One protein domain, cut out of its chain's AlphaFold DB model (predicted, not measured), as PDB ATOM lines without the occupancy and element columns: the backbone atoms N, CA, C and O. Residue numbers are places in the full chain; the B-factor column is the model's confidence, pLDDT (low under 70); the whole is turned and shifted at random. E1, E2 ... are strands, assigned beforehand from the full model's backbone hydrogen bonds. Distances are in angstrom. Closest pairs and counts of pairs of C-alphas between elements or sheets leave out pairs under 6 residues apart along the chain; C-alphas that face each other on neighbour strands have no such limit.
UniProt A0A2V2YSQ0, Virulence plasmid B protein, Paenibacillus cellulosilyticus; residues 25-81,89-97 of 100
ATOM      1  N   GLU A  25      31.323  -4.636 -96.645       80.50
ATOM      2  CA  GLU A  25      30.849  -5.227 -95.402       80.50
ATOM      3  C   GLU A  25      31.969  -5.322 -94.362       80.50
ATOM      4  O   GLU A  25      33.096  -5.727 -94.642       80.50
ATOM      5  N   HIS A  26      31.644  -4.979 -93.119       84.00
ATOM      6  CA  HIS A  26      32.565  -5.113 -92.002       84.00
ATOM      7  C   HIS A  26      31.824  -5.616 -90.766       84.00
ATOM      8  O   HIS A  26      30.724  -5.155 -90.451       84.00
ATOM      9  N   VAL A  27      32.426  -6.550 -90.032       81.50
ATOM     10  CA  VAL A  27      31.856  -7.104 -88.799       81.50
ATOM     11  C   VAL A  27      32.734  -6.691 -87.627       81.50
ATOM     12  O   VAL A  27      33.917  -7.009 -87.577       81.50
ATOM     13  N   ASN A  28      32.153  -5.983 -86.659       80.56
ATOM     14  CA  ASN A  28      32.831  -5.690 -85.403       80.56
ATOM     15  C   ASN A  28      32.553  -6.818 -84.403       80.56
ATOM     16  O   ASN A  28      31.554  -6.786 -83.681       80.56
ATOM     17  N   GLU A  29      33.453  -7.801 -84.364       81.44
ATOM     18  CA  GLU A  29      33.331  -9.001 -83.525       81.44
ATOM     19  C   GLU A  29      33.217  -8.674 -82.031       81.44
ATOM     20  O   GLU A  29      32.407  -9.270 -81.326       81.44
ATOM     21  N   PHE A  30      33.975  -7.684 -81.546       84.81
ATOM     22  CA  PHE A  30      33.974  -7.317 -80.129       84.81
ATOM     23  C   PHE A  30      32.649  -6.681 -79.689       84.81
ATOM     24  O   PHE A  30      32.179  -6.916 -78.578       84.81
ATOM     25  N   ALA A  31      32.044  -5.866 -80.555       83.38
ATOM     26  CA  ALA A  31      30.767  -5.213 -80.275       83.38
ATOM     27  C   ALA A  31      29.546  -6.064 -80.672       83.38
ATOM     28  O   ALA A  31      28.424  -5.691 -80.331       83.38
ATOM     29  N   GLY A  32      29.742  -7.171 -81.399       88.69
ATOM     30  CA  GLY A  32      28.652  -7.961 -81.978       88.69
ATOM     31  C   GLY A  32      27.818  -7.168 -82.990       88.69
ATOM     32  O   GLY A  32      26.605  -7.346 -83.069       88.69
ATOM     33  N   GLU A  33      28.446  -6.246 -83.722       89.94
ATOM     34  CA  GLU A  33      27.761  -5.292 -84.595       89.94
ATOM     35  C   GLU A  33      28.119  -5.530 -86.065       89.94
ATOM     36  O   GLU A  33      29.297  -5.627 -86.418       89.94
ATOM     37  N   ALA A  34      27.104  -5.580 -86.927       91.00
ATOM     38  CA  ALA A  34      27.289  -5.618 -88.372       91.00
ATOM     39  C   ALA A  34      27.308  -4.189 -88.926       91.00
ATOM     40  O   ALA A  34      26.445  -3.370 -88.588       91.00
ATOM     41  N   SER A  35      28.273  -3.910 -89.798       92.12
ATOM     42  CA  SER A  35      28.431  -2.633 -90.489       92.12
ATOM     43  C   SER A  35      28.530  -2.825 -91.999       92.12
ATOM     44  O   SER A  35      29.038  -3.838 -92.477       92.12
ATOM     45  N   PHE A  36      28.015  -1.856 -92.748       92.06
ATOM     46  CA  PHE A  36      28.069  -1.854 -94.207       92.06
ATOM     47  C   PHE A  36      28.263  -0.429 -94.717       92.06
ATOM     48  O   PHE A  36      27.596   0.494 -94.247       92.06
ATOM     49  N   HIS A  37      29.174  -0.251 -95.665       92.12
ATOM     50  CA  HIS A  37      29.569   1.051 -96.188       92.12
ATOM     51  C   HIS A  37      29.218   1.140 -97.669       92.12
ATOM     52  O   HIS A  37      29.649   0.305 -98.457       92.12
ATOM     53  N   VAL A  38      28.442   2.157 -98.053       92.81
ATOM     54  CA  VAL A  38      28.087   2.428 -99.452       92.81
ATOM     55  C   VAL A  38      28.661   3.785 -99.861       92.81
ATOM     56  O   VAL A  38      28.221   4.807 -99.324       92.81
ATOM     57  N   PRO A  39      29.612   3.843-100.808       91.69
ATOM     58  CA  PRO A  39      30.145   5.098-101.305       91.69
ATOM     59  C   PRO A  39      29.075   5.864-102.088       91.69
ATOM     60  O   PRO A  39      28.344   5.313-102.913       91.69
ATOM     61  N   VAL A  40      29.003   7.167-101.838       91.44
ATOM     62  CA  VAL A  40      28.154   8.096-102.580       91.44
ATOM     63  C   VAL A  40      29.035   8.814-103.592       91.44
ATOM     64  O   VAL A  40      29.826   9.691-103.245       91.44
ATOM     65  N   PHE A  41      28.896   8.428-104.858       89.94
ATOM     66  CA  PHE A  41      29.687   9.000-105.939       89.94
ATOM     67  C   PHE A  41      29.314  10.457-106.191       89.94
ATOM     68  O   PHE A  41      28.156  10.788-106.455       89.94
ATOM     69  N   THR A  42      30.321  11.320-106.144       89.94
ATOM     70  CA  THR A  42      30.215  12.729-106.515       89.94
ATOM     71  C   THR A  42      31.028  12.986-107.778       89.94
ATOM     72  O   THR A  42      31.982  12.267-108.082       89.94
ATOM     73  N   SER A  43      30.601  13.959-108.584       89.62
ATOM     74  CA  SER A  43      31.277  14.260-109.845       89.62
ATOM     75  C   SER A  43      32.699  14.764-109.575       89.62
ATOM     76  O   SER A  43      32.837  15.699-108.780       89.62
ATOM     77  N   PRO A  44      33.732  14.229-110.251       88.00
ATOM     78  CA  PRO A  44      35.071  14.798-110.189       88.00
ATOM     79  C   PRO A  44      35.032  16.211-110.783       88.00
ATOM     80  O   PRO A  44      34.622  16.402-111.927       88.00
ATOM     81  N   CYS A  45      35.419  17.209-109.995       84.12
ATOM     82  CA  CYS A  45      35.338  18.620-110.346       84.12
ATOM     83  C   CYS A  45      36.741  19.212-110.513       84.12
ATOM     84  O   CYS A  45      37.251  19.316-111.626       84.12
ATOM     85  N   ARG A  46      37.368  19.652-109.419       88.38
ATOM     86  CA  ARG A  46      38.656  20.368-109.429       88.38
ATOM     87  C   ARG A  46      39.668  19.799-108.428       88.38
ATOM     88  O   ARG A  46      40.544  20.530-107.977       88.38
ATOM     89  N   GLY A  47      39.545  18.519-108.081       84.94
ATOM     90  CA  GLY A  47      40.363  17.880-107.047       84.94
ATOM     91  C   GLY A  47      39.940  18.279-105.632       84.94
ATOM     92  O   GLY A  47      40.712  18.138-104.685       84.94
ATOM     93  N   PHE A  48      38.730  18.823-105.504       86.25
ATOM     94  CA  PHE A  48      38.085  19.110-104.234       86.25
ATOM     95  C   PHE A  48      36.616  18.727-104.350       86.25
ATOM     96  O   PHE A  48      35.766  19.502-104.794       86.25
ATOM     97  N   GLU A  49      36.342  17.491-103.972       89.69
ATOM     98  CA  GLU A  49      35.023  16.890-104.001       89.69
ATOM     99  C   GLU A  49      34.714  16.317-102.617       89.69
ATOM    100  O   GLU A  49      35.615  15.843-101.915       89.69
ATOM    101  N   PRO A  50      33.448  16.357-102.182       89.38
ATOM    102  CA  PRO A  50      33.082  15.734-100.930       89.38
ATOM    103  C   PRO A  50      33.162  14.215-101.090       89.38
ATOM    104  O   PRO A  50      32.523  13.630-101.967       89.38
ATOM    105  N   ILE A  51      33.930  13.586-100.205       88.69
ATOM    106  CA  ILE A  51      33.952  12.133-100.071       88.69
ATOM    107  C   ILE A  51      32.856  11.757 -99.078       88.69
ATOM    108  O   ILE A  51      32.926  12.115 -97.898       88.69
ATOM    109  N   LEU A  52      31.823  11.089 -99.578       90.75
ATOM    110  CA  LEU A  52      30.612  10.766 -98.839       90.75
ATOM    111  C   LEU A  52      30.371   9.261 -98.863       90.75
ATOM    112  O   LEU A  52      30.483   8.621 -99.903       90.75
ATOM    113  N   GLU A  53      29.979   8.718 -97.719       92.44
ATOM    114  CA  GLU A  53      29.630   7.316 -97.535       92.44
ATOM    115  C   GLU A  53      28.369   7.224 -96.686       92.44
ATOM    116  O   GLU A  53      28.231   7.881 -95.643       92.44
ATOM    117  N   LEU A  54      27.438   6.395 -97.138       93.31
ATOM    118  CA  LEU A  54      26.301   5.972 -96.349       93.31
ATOM    119  C   LEU A  54      26.725   4.758 -95.523       93.31
ATOM    120  O   LEU A  54      27.046   3.701 -96.060       93.31
ATOM    121  N   ASN A  55      26.728   4.925 -94.206       93.12
ATOM    122  CA  ASN A  55      27.171   3.916 -93.259       93.12
ATOM    123  C   ASN A  55      25.953   3.288 -92.604       93.12
ATOM    124  O   ASN A  55      25.139   3.995 -92.011       93.12
ATOM    125  N   TYR A  56      25.858   1.972 -92.671       93.81
ATOM    126  CA  TYR A  56      24.913   1.187 -91.906       93.81
ATOM    127  C   TYR A  56      25.601   0.573 -90.692       93.81
ATOM    128  O   TYR A  56      26.723   0.076 -90.782       93.81
ATOM    129  N   ARG A  57      24.901   0.585 -89.561       93.69
ATOM    130  CA  ARG A  57      25.284  -0.069 -88.312       93.69
ATOM    131  C   ARG A  57      24.045  -0.712 -87.710       93.69
ATOM    132  O   ARG A  57      23.068  -0.009 -87.448       93.69
ATOM    133  N   SER A  58      24.083  -2.017 -87.437       93.06
ATOM    134  CA  SER A  58      22.923  -2.731 -86.877       93.06
ATOM    135  C   SER A  58      22.499  -2.200 -85.500       93.06
ATOM    136  O   SER A  58      21.315  -2.193 -85.179       93.06
ATOM    137  N   GLY A  59      23.452  -1.695 -84.709       92.00
ATOM    138  CA  GLY A  59      23.207  -1.022 -83.427       92.00
ATOM    139  C   GLY A  59      22.912   0.482 -83.533       92.00
ATOM    140  O   GLY A  59      22.876   1.171 -82.512       92.00
ATOM    141  N   GLY A  60      22.772   1.027 -84.745       90.19
ATOM    142  CA  GLY A  60      22.530   2.449 -84.971       90.19
ATOM    143  C   GLY A  60      21.095   2.884 -84.649       90.19
ATOM    144  O   GLY A  60      20.146   2.106 -84.709       90.19
ATOM    145  N   GLY A  61      20.934   4.163 -84.302       92.19
ATOM    146  CA  GLY A  61      19.627   4.772 -84.040       92.19
ATOM    147  C   GLY A  61      18.876   5.165 -85.316       92.19
ATOM    148  O   GLY A  61      19.344   4.941 -86.430       92.19
ATOM    149  N   ASN A  62      17.701   5.776 -85.148       94.88
ATOM    150  CA  ASN A  62      16.940   6.332 -86.268       94.88
ATOM    151  C   ASN A  62      17.484   7.712 -86.667       94.88
ATOM    152  O   ASN A  62      17.821   8.522 -85.800       94.88
ATOM    153  N   GLY A  63      17.538   7.985 -87.969       91.94
ATOM    154  CA  GLY A  63      18.042   9.235 -88.526       91.94
ATOM    155  C   GLY A  63      17.367   9.598 -89.846       91.94
ATOM    156  O   GLY A  63      16.418   8.952 -90.284       91.94
ATOM    157  N   SER A  64      17.870  10.639 -90.512       93.94
ATOM    158  CA  SER A  64      17.318  11.129 -91.787       93.94
ATOM    159  C   SER A  64      17.417  10.127 -92.939       93.94
ATOM    160  O   SER A  64      16.693  10.261 -93.919       93.94
ATOM    161  N   PHE A  65      18.305   9.138 -92.824       94.12
ATOM    162  CA  PHE A  65      18.512   8.081 -93.816       94.12
ATOM    163  C   PHE A  65      17.867   6.747 -93.401       94.12
ATOM    164  O   PHE A  65      18.081   5.732 -94.056       94.12
ATOM    165  N   GLY A  66      17.064   6.748 -92.332       95.88
ATOM    166  CA  GLY A  66      16.420   5.560 -91.778       95.88
ATOM    167  C   GLY A  66      17.146   4.984 -90.564       95.88
ATOM    168  O   GLY A  66      18.088   5.569 -90.024       95.88
ATOM    169  N   LEU A  67      16.668   3.829 -90.101       96.31
ATOM    170  CA  LEU A  67      17.212   3.144 -88.931       96.31
ATOM    171  C   LEU A  67      18.576   2.525 -89.247       96.31
ATOM    172  O   LEU A  67      18.711   1.775 -90.211       96.31
ATOM    173  N   GLY A  68      19.574   2.815 -88.415       94.69
ATOM    174  CA  GLY A  68      20.921   2.263 -88.557       94.69
ATOM    175  C   GLY A  68      21.775   2.945 -89.626       94.69
ATOM    176  O   GLY A  68      22.971   2.684 -89.678       94.69
ATOM    177  N   PHE A  69      21.196   3.833 -90.440       94.88
ATOM    178  CA  PHE A  69      21.880   4.523 -91.531       94.88
ATOM    179  C   PHE A  69      22.311   5.942 -91.148       94.88
ATOM    180  O   PHE A  69      21.526   6.741 -90.633       94.88
ATOM    181  N   GLU A  70      23.555   6.291 -91.467       94.19
ATOM    182  CA  GLU A  70      24.116   7.620 -91.241       94.19
ATOM    183  C   GLU A  70      25.093   8.023 -92.357       94.19
ATOM    184  O   GLU A  70      25.926   7.233 -92.799       94.19
ATOM    185  N   LEU A  71      25.041   9.289 -92.781       93.19
ATOM    186  CA  LEU A  71      25.995   9.854 -93.736       93.19
ATOM    187  C   LEU A  71      27.297  10.289 -93.030       93.19
ATOM    188  O   LEU A  71      27.267  10.913 -91.962       93.19
ATOM    189  N   SER A  72      28.452  10.000 -93.632       87.94
ATOM    190  CA  SER A  72      29.792  10.332 -93.120       87.94
ATOM    191  C   SER A  72      30.147  11.822 -93.243       87.94
ATOM    192  O   SER A  72      31.119  12.201 -93.895       87.94
ATOM    193  N   VAL A  73      29.372  12.698 -92.605       90.25
ATOM    194  CA  VAL A  73      29.654  14.140 -92.588       90.25
ATOM    195  C   VAL A  73      30.417  14.509 -91.309       90.25
ATOM    196  O   VAL A  73      29.946  14.165 -90.210       90.25
ATOM    197  N   PRO A  74      31.572  15.203 -91.420       89.38
ATOM    198  CA  PRO A  74      32.270  15.767 -90.271       89.38
ATOM    199  C   PRO A  74      31.359  16.724 -89.509       89.38
ATOM    200  O   PRO A  74      30.681  17.559 -90.108       89.38
ATOM    201  N   ASN A  75      31.329  16.618 -88.184       89.81
ATOM    202  CA  ASN A  75      30.523  17.523 -87.374       89.81
ATOM    203  C   ASN A  75      31.158  17.825 -86.023       89.81
ATOM    204  O   ASN A  75      31.901  17.024 -85.457       89.81
ATOM    205  N   ILE A  76      30.817  18.997 -85.496       91.88
ATOM    206  CA  ILE A  76      31.081  19.373 -84.113       91.88
ATOM    207  C   ILE A  76      29.730  19.442 -83.417       91.88
ATOM    208  O   ILE A  76      28.846  20.195 -83.821       91.88
ATOM    209  N   SER A  77      29.564  18.646 -82.366       89.44
ATOM    210  CA  SER A  77      28.322  18.583 -81.601       89.44
ATOM    211  C   SER A  77      28.583  18.794 -80.119       89.44
ATOM    212  O   SER A  77      29.648  18.476 -79.585       89.44
ATOM    213  N   ARG A  78      27.599  19.352 -79.414       89.44
ATOM    214  CA  ARG A  78      27.683  19.470 -77.962       89.44
ATOM    215  C   ARG A  78      27.587  18.086 -77.327       89.44
ATOM    216  O   ARG A  78      26.692  17.310 -77.648       89.44
ATOM    217  N   LYS A  79      28.454  17.799 -76.360       85.81
ATOM    218  CA  LYS A  79      28.388  16.555 -75.593       85.81
ATOM    219  C   LYS A  79      27.172  16.593 -74.655       85.81
ATOM    220  O   LYS A  79      27.134  17.389 -73.723       85.81
ATOM    221  N   THR A  80      26.184  15.734 -74.898       85.94
ATOM    222  CA  THR A  80      24.915  15.677 -74.140       85.94
ATOM    223  C   THR A  80      24.863  14.564 -73.092       85.94
ATOM    224  O   THR A  80      23.861  14.418 -72.401       85.94
ATOM    225  N   ASN A  81      25.944  13.795 -72.918       78.69
ATOM    226  CA  ASN A  81      25.990  12.688 -71.953       78.69
ATOM    227  C   ASN A  81      25.972  13.139 -70.477       78.69
ATOM    228  O   ASN A  81      25.832  12.312 -69.581       78.69
ATOM    229  N   ASN A  89      30.141  28.731 -71.227       83.00
ATOM    230  CA  ASN A  89      31.528  28.595 -71.688       83.00
ATOM    231  C   ASN A  89      32.228  27.318 -71.179       83.00
ATOM    232  O   ASN A  89      33.303  26.977 -71.657       83.00
ATOM    233  N   ARG A  90      31.621  26.590 -70.234       81.81
ATOM    234  CA  ARG A  90      32.089  25.278 -69.750       81.81
ATOM    235  C   ARG A  90      31.583  24.089 -70.575       81.81
ATOM    236  O   ARG A  90      31.814  22.940 -70.195       81.81
ATOM    237  N   MET A  91      30.847  24.336 -71.659       80.19
ATOM    238  CA  MET A  91      30.315  23.268 -72.503       80.19
ATOM    239  C   MET A  91      31.425  22.481 -73.195       80.19
ATOM    240  O   MET A  91      32.343  23.043 -73.784       80.19
ATOM    241  N   LEU A  92      31.294  21.156 -73.149       85.06
ATOM    242  CA  LEU A  92      32.168  20.238 -73.865       85.06
ATOM    243  C   LEU A  92      31.605  19.973 -75.261       85.06
ATOM    244  O   LEU A  92      30.412  19.685 -75.417       85.06
ATOM    245  N   PHE A  93      32.485  19.995 -76.255       88.50
ATOM    246  CA  PHE A  93      32.175  19.645 -77.635       88.50
ATOM    247  C   PHE A  93      32.841  18.322 -78.005       88.50
ATOM    248  O   PHE A  93      33.905  17.975 -77.491       88.50
ATOM    249  N   ARG A  94      32.183  17.559 -78.873       89.94
ATOM    250  CA  ARG A  94      32.730  16.375 -79.525       89.94
ATOM    251  C   ARG A  94      32.959  16.725 -80.988       89.94
ATOM    252  O   ARG A  94      32.016  17.122 -81.671       89.94
ATOM    253  N   LEU A  95      34.188  16.534 -81.446       89.25
ATOM    254  CA  LEU A  95      34.506  16.471 -82.863       89.25
ATOM    255  C   LEU A  95      34.232  15.048 -83.351       89.25
ATOM    256  O   LEU A  95      34.662  14.077 -82.725       89.25
ATOM    257  N   ARG A  96      33.482  14.928 -84.441       82.44
ATOM    258  CA  ARG A  96      33.331  13.686 -85.185       82.44
ATOM    259  C   ARG A  96      34.098  13.846 -86.487       82.44
ATOM    260  O   ARG A  96      33.636  14.530 -87.400       82.44
ATOM    261  N   GLU A  97      35.290  13.268 -86.515       75.94
ATOM    262  CA  GLU A  97      36.144  13.250 -87.698       75.94
ATOM    263  C   GLU A  97      35.654  12.200 -88.697       75.94
ATOM    264  O   GLU A  97      34.964  11.239 -88.335       75.94
TER     265      GLU A  97
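This is residues 25 to 81 and 89 to 97 of the 100 residues of the protein "Virulence plasmid B protein" of Paenibacillus cellulosilyticus (UniProt A0A2V2YSQ0). A twisted sheet of four antiparallel strands, E1 to E4, forms a single layer that zigzags from strand to strand, and a small separate ribbon of two strands, E5 and E6, is set off from it past the end of E4. The two pieces make a loose, open arrangement, and residues 43 to 48, in the link between E2 and E3, stick out. The printed part has 66 residues with no named helix and six named strands, E1 to E6 in that order along the chain; the sheets run E1 - E2 - E3 - E4 and E5 - E6, both antiparallel. The class is all strand, though under half of the residues, 29 of 66, are in named strands. The whole is loose, with a radius of gyration of the C-alphas of 14.9 A, and spans 41 by 36 by 22 A.

Begin in the larger sheet with E2, residues 33 to 40, the longest strand: find C-alpha 33 at (27.761, -5.292, -84.595) and go on to C-alpha 40 at (28.154, 8.096, -102.580), 22.4 A away. E3, residues 52 to 57, runs back over 16.0 A. E1, residues 25 to 28, is 10.2 A long and begins at C-alpha 25, (30.849, -5.227, -95.402). E4 is short, residues 69 to 71. In the second sheet look for E5, residues 75 to 78, and E6, residues 93 to 96, which ends at C-alpha 96, (33.331, 13.686, -85.185).

E1, E2, E3 and E4 form a meander, each strand the antiparallel neighbour of the one before, with E1 and E4 as edge strands. Look first at the hairpin of E2 and E3, with 161 degrees between their directions: the C-alphas of Pro 39 and Glu 53 face each other at 4.4 A, and N 38 and O 54 are within hydrogen-bond range at 2.9 A. On to E1, which forms a hairpin with E2 at 146 degrees: C-alphas 25 and 36 face each other at 4.5 A, and N 35 and O 26 are 2.8 A apart, within hydrogen-bond range. E3 and E4 form a hairpin too, at 156 degrees; C-alphas 56 and 69 face each other at 4.5 A, and N 55 and O 70 are within hydrogen-bond range at 2.8 A. From edge to edge of this sheet the strands' lines turn by 73 degrees and the way across it turns by 30 degrees. Now go to E5 and E6, antiparallel neighbours at 153 degrees: C-alphas 78 and 93 face each other at 4.5 A, and N 94 and O 77 are within hydrogen-bond range at 2.8 A. Both E5 and E6 are apart from E1, E2, E3 and E4.

The two C-alphas farthest apart are those of Pro 44 and Arg 90, at 41.9 A. Residues 82 to 88 are not printed, and across this cut, in the link from E5 to E6, C-alphas 81 and 89 are 16.8 A apart. The links E2 to E3 and E3 to E4 are long, with 11 residues each, while E1 to E2 and E4 to E5 are tight. Look within the link from E3 to E4 for a short antiparallel pairing of residues 62 to 63 with residues 66 to 67. Residues 43 to 48 stand free. The mean pLDDT of the printed part is 88.9, and no printed residue is under 70.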